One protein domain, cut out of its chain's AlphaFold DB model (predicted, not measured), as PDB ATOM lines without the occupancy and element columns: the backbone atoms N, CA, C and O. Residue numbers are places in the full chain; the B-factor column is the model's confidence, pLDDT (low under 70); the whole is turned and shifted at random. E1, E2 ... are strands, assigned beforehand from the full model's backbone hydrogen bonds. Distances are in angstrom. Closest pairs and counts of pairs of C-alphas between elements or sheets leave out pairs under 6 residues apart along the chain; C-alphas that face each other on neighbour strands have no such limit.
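AT A GLANCE: This is residues 108 to 147 of the 153 residues of the protein "Putative cap-gly domain-containing protein" of Togninia minima (strain UCR-PA7) (UniProt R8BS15). A long, strongly twisted strand hairpin, E2 with E3, makes most of the length, and E2 bends near its first residues, where the short strand E1 pairs with it as a second, smaller hairpin. The link of residues 124 to 131 makes a loop at one end of the long hairpin, and beyond E3 residues 138 to 147 fold back without a named element. The printed part has 40 residues with no named helix and three strands, E1, E2, E3 along the chain and in the same order across one antiparallel sheet; the class is all strand, though under half of the residues, 19, are in named elements. The whole is only just compact, close to loose, with a radius of gyration of the C-alphas of 10.6 A, and elongated, spanning 30 by 19 by 14 A.

IN THESE COORDINATES: E2, the longest strand, holds residues 115 to 123 and measures 21.0 A from first to last C-alpha; C-alpha 115 is at (8.877, 48.790, 39.329). E3, residues 132 to 137, measures 15.2 A and ends with C-alpha 137 at (8.342, 46.684, 32.984). E1, residues 109 to 112, measures 9.8 A and begins with C-alpha 109 at (6.042, 38.581, 37.682).

HOW THE PARTS SIT: The three strands form a meander, each strand the antiparallel neighbour of the one before, with E2 inner and E1 and E3 at the edges. E2 bends by 68 degrees at residue 118. In the hairpin of E2 and E3, the directions are 143 degrees apart, C-alphas 117 and 137 face each other at 4.0 A, and N 120 and O 134 are within hydrogen-bond range at 2.8 A. In the hairpin of E1 and E2, C-alphas 111 and 116 face each other at 4.3 A, and N 115 and O 112 are within range at 2.9 A. The closest C-alphas of E1 and E3, those of Val 110 and Val 135, are 7.8 A apart.

THE WHOLE: The two C-alphas farthest apart are those of Lys 129 and Glu 140, 30.4 A. The printed part has no cut; the link from E1 to E2 is tight and that from E2 to E3 is short. The mean pLDDT of the printed part is 90.3, and no printed residue is under 70.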
ATOM      1  N   ASP A 108       7.392  35.045  34.607       91.94
ATOM      2  CA  ASP A 108       7.213  35.361  36.020       91.94
ATOM      3  C   ASP A 108       7.075  36.865  36.259       91.94
ATOM      4  O   ASP A 108       7.776  37.689  35.660       91.94
ATOM      5  N   ASN A 109       6.177  37.223  37.178       93.06
ATOM      6  CA  ASN A 109       6.042  38.581  37.682       93.06
ATOM      7  C   ASN A 109       7.072  38.827  38.783       93.06
ATOM      8  O   ASN A 109       7.000  38.230  39.855       93.06
ATOM      9  N   VAL A 110       7.994  39.751  38.529       92.69
ATOM     10  CA  VAL A 110       9.082  40.082  39.451       92.69
ATOM     11  C   VAL A 110       9.060  41.563  39.804       92.69
ATOM     12  O   VAL A 110       8.693  42.410  38.986       92.69
ATOM     13  N   ASP A 111       9.459  41.873  41.035       91.94
ATOM     14  CA  ASP A 111       9.660  43.244  41.496       91.94
ATOM     15  C   ASP A 111      11.145  43.590  41.407       91.94
ATOM     16  O   ASP A 111      11.995  42.918  41.998       91.94
ATOM     17  N   VAL A 112      11.468  44.618  40.626       89.81
ATOM     18  CA  VAL A 112      12.843  45.068  40.412       89.81
ATOM     19  C   VAL A 112      12.979  46.543  40.777       89.81
ATOM     20  O   VAL A 112      12.010  47.300  40.725       89.81
ATOM     21  N   PRO A 113      14.193  47.015  41.103       87.94
ATOM     22  CA  PRO A 113      14.442  48.440  41.288       87.94
ATOM     23  C   PRO A 113      14.108  49.223  40.006       87.94
ATOM     24  O   PRO A 113      14.891  49.269  39.058       87.94
ATOM     25  N   GLY A 114      12.916  49.816  39.969       84.50
ATOM     26  CA  GLY A 114      12.328  50.413  38.766       84.50
ATOM     27  C   GLY A 114      10.810  50.240  38.702       84.50
ATOM     28  O   GLY A 114      10.129  51.143  38.214       84.50
ATOM     29  N   GLY A 115      10.290  49.161  39.290       89.31
ATOM     30  CA  GLY A 115       8.877  48.790  39.329       89.31
ATOM     31  C   GLY A 115       8.699  47.280  39.148       89.31
ATOM     32  O   GLY A 115       9.675  46.540  39.037       89.31
ATOM     33  N   TRP A 116       7.448  46.835  39.058       92.00
ATOM     34  CA  TRP A 116       7.127  45.444  38.749       92.00
ATOM     35  C   TRP A 116       7.071  45.209  37.234       92.00
ATOM     36  O   TRP A 116       6.756  46.109  36.445       92.00
ATOM     37  N   GLY A 117       7.391  43.987  36.818       93.62
ATOM     38  CA  GLY A 117       7.408  43.601  35.412       93.62
ATOM     39  C   GLY A 117       7.342  42.095  35.211       93.62
ATOM     40  O   GLY A 117       7.197  41.336  36.169       93.62
ATOM     41  N   VAL A 118       7.424  41.680  33.950       94.44
ATOM     42  CA  VAL A 118       7.410  40.271  33.543       94.44
ATOM     43  C   VAL A 118       8.768  39.892  32.974       94.44
ATOM     44  O   VAL A 118       9.343  40.615  32.158       94.44
ATOM     45  N   VAL A 119       9.286  38.741  33.382       94.62
ATOM     46  CA  VAL A 119      10.549  38.211  32.863       94.62
ATOM     47  C   VAL A 119      10.350  37.723  31.432       94.62
ATOM     48  O   VAL A 119       9.480  36.903  31.147       94.62
ATOM     49  N   ARG A 120      11.168  38.219  30.506       93.56
ATOM     50  CA  ARG A 120      11.117  37.871  29.073       93.56
ATOM     51  C   ARG A 120      12.350  37.107  28.613       93.56
ATOM     52  O   ARG A 120      12.295  36.424  27.599       93.56
ATOM     53  N   PHE A 121      13.439  37.217  29.364       92.06
ATOM     54  CA  PHE A 121      14.719  36.597  29.056       92.06
ATOM     55  C   PHE A 121      15.379  36.117  30.343       92.06
ATOM     56  O   PHE A 121      15.363  36.840  31.333       92.06
ATOM     57  N   VAL A 122      15.996  34.939  30.311       92.69
ATOM     58  CA  VAL A 122      16.871  34.436  31.374       92.69
ATOM     59  C   VAL A 122      18.065  33.775  30.699       92.69
ATOM     60  O   VAL A 122      17.893  32.844  29.915       92.69
ATOM     61  N   GLY A 123      19.274  34.269  30.955       91.62
ATOM     62  CA  GLY A 123      20.475  33.719  30.333       91.62
ATOM     63  C   GLY A 123      21.709  34.605  30.458       91.62
ATOM     64  O   GLY A 123      21.701  35.651  31.104       91.62
ATOM     65  N   SER A 124      22.807  34.172  29.846       91.62
ATOM     66  CA  SER A 124      24.025  34.979  29.754       91.62
ATOM     67  C   SER A 124      23.893  36.054  28.676       91.62
ATOM     68  O   SER A 124      23.305  35.819  27.624       91.62
ATOM     69  N   VAL A 125      24.474  37.225  28.930       90.62
ATOM     70  CA  VAL A 125      24.491  38.361  27.995       90.62
ATOM     71  C   VAL A 125      25.894  38.496  27.407       90.62
ATOM     72  O   VAL A 125      26.886  38.266  28.106       90.62
ATOM     73  N   GLN A 126      25.995  38.858  26.126       87.94
ATOM     74  CA  GLN A 126      27.289  39.040  25.465       87.94
ATOM     75  C   GLN A 126      28.141  40.086  26.205       87.94
ATOM     76  O   GLN A 126      27.638  41.074  26.732       87.94
ATOM     77  N   GLY A 127      29.441  39.815  26.353       88.88
ATOM     78  CA  GLY A 127      30.365  40.712  27.064       88.88
ATOM     79  C   GLY A 127      30.146  40.834  28.583       88.88
ATOM     80  O   GLY A 127      30.905  41.541  29.251       88.88
ATOM     81  N   ARG A 128      29.160  40.138  29.169       90.25
ATOM     82  CA  ARG A 128      28.853  40.182  30.606       90.25
ATOM     83  C   ARG A 128      29.040  38.815  31.260       90.25
ATOM     84  O   ARG A 128      28.653  37.784  30.728       90.25
ATOM     85  N   LYS A 129      29.629  38.807  32.457       91.62
ATOM     86  CA  LYS A 129      29.765  37.591  33.271       91.62
ATOM     87  C   LYS A 129      28.529  37.422  34.151       91.62
ATOM     88  O   LYS A 129      28.157  38.366  34.842       91.62
ATOM     89  N   GLY A 130      27.953  36.223  34.158       90.06
ATOM     90  CA  GLY A 130      26.806  35.861  34.994       90.06
ATOM     91  C   GLY A 130      25.547  35.514  34.197       90.06
ATOM     92  O   GLY A 130      25.553  35.501  32.964       90.06
ATOM     93  N   VAL A 131      24.481  35.208  34.935       90.19
ATOM     94  CA  VAL A 131      23.125  34.989  34.415       90.19
ATOM     95  C   VAL A 131      22.310  36.247  34.688       90.19
ATOM     96  O   VAL A 131      22.352  36.792  35.790       90.19
ATOM     97  N   PHE A 132      21.586  36.710  33.679       90.88
ATOM     98  CA  PHE A 132      20.758  37.904  33.721       90.88
ATOM     99  C   PHE A 132      19.314  37.536  33.402       90.88
ATOM    100  O   PHE A 132      19.059  36.732  32.509       90.88
ATOM    101  N   ALA A 133      18.382  38.170  34.110       91.69
ATOM    102  CA  ALA A 133      16.964  38.134  33.793       91.69
ATOM    103  C   ALA A 133      16.560  39.474  33.157       91.69
ATOM    104  O   ALA A 133      16.689  40.531  33.780       91.69
ATOM    105  N   GLY A 134      16.116  39.443  31.903       92.50
ATOM    106  CA  GLY A 134      15.547  40.596  31.216       92.50
ATOM    107  C   GLY A 134      14.081  40.749  31.601       92.50
ATOM    108  O   GLY A 134      13.285  39.848  31.341       92.50
ATOM    109  N   VAL A 135      13.737  41.880  32.216       94.12
ATOM    110  CA  VAL A 135      12.383  42.175  32.703       94.12
ATOM    111  C   VAL A 135      11.773  43.289  31.862       94.12
ATOM    112  O   VAL A 135      12.338  44.379  31.762       94.12
ATOM    113  N   GLU A 136      10.609  43.020  31.281       93.06
ATOM    114  CA  GLU A 136       9.770  44.035  30.651       93.06
ATOM    115  C   GLU A 136       8.878  44.654  31.726       93.06
ATOM    116  O   GLU A 136       8.047  43.983  32.344       93.06
ATOM    117  N   LEU A 137       9.110  45.937  31.996       92.56
ATOM    118  CA  LEU A 137       8.342  46.684  32.984       92.56
ATOM    119  C   LEU A 137       6.920  46.931  32.480       92.56
ATOM    120  O   LEU A 137       6.700  47.145  31.287       92.56
ATOM    121  N   ALA A 138       5.962  46.974  33.407       89.56
ATOM    122  CA  ALA A 138       4.605  47.397  33.085       89.56
ATOM    123  C   ALA A 138       4.597  48.808  32.461       89.56
ATOM    124  O   ALA A 138       5.459  49.635  32.764       89.56
ATOM    125  N   GLN A 139       3.591  49.108  31.631       88.44
ATOM    126  CA  GLN A 139       3.435  50.386  30.907       88.44
ATOM    127  C   GLN A 139       3.640  51.622  31.808       88.44
ATOM    128  O   GLN A 139       4.219  52.621  31.390       88.44
ATOM    129  N   GLU A 140       3.200  51.547  33.064       87.44
ATOM    130  CA  GLU A 140       3.335  52.609  34.070       87.44
ATOM    131  C   GLU A 140       4.786  52.897  34.500       87.44
ATOM    132  O   GLU A 140       5.105  54.014  34.911       87.44
ATOM    133  N   PHE A 141       5.680  51.918  34.357       84.88
ATOM    134  CA  PHE A 141       7.104  52.019  34.678       84.88
ATOM    135  C   PHE A 141       8.010  51.934  33.449       84.88
ATOM    136  O   PHE A 141       9.229  52.015  33.599       84.88
ATOM    137  N   ALA A 142       7.449  51.844  32.239       83.00
ATOM    138  CA  ALA A 142       8.206  51.757  30.991       83.00
ATOM    139  C   ALA A 142       9.228  52.901  30.842       83.00
ATOM    140  O   ALA A 142      10.362  52.669  30.434       83.00
ATOM    141  N   SER A 143       8.886  54.115  31.291       86.56
ATOM    142  CA  SER A 143       9.779  55.286  31.285       86.56
ATOM    143  C   SER A 143      11.042  55.132  32.146       86.56
ATOM    144  O   SER A 143      11.947  55.958  32.058       86.56
ATOM    145  N   ARG A 144      11.095  54.122  33.025       85.69
ATOM    146  CA  ARG A 144      12.244  53.802  33.889       85.69
ATOM    147  C   ARG A 144      13.090  52.651  33.343       85.69
ATOM    148  O   ARG A 144      14.116  52.323  33.941       85.69
ATOM    149  N   GLY A 145      12.660  52.031  32.244       86.44
ATOM    150  CA  GLY A 145      13.416  50.991  31.562       86.44
ATOM    151  C   GLY A 145      14.762  51.526  31.079       86.44
ATOM    152  O   GLY A 145      14.863  52.655  30.608       86.44
ATOM    153  N   LYS A 146      15.817  50.718  31.225       89.38
ATOM    154  CA  LYS A 146      17.160  51.083  30.746       89.38
ATOM    155  C   LYS A 146      17.351  50.776  29.260       89.38
ATOM    156  O   LYS A 146      18.012  51.541  28.571       89.38
ATOM    157  N   ASN A 147      16.764  49.674  28.795       88.19
ATOM    158  CA  ASN A 147      16.937  49.122  27.453       88.19
ATOM    159  C   ASN A 147      15.559  48.826  26.841       88.19
ATOM    160  O   ASN A 147      14.615  48.544  27.579       88.19
TER     161      ASN A 147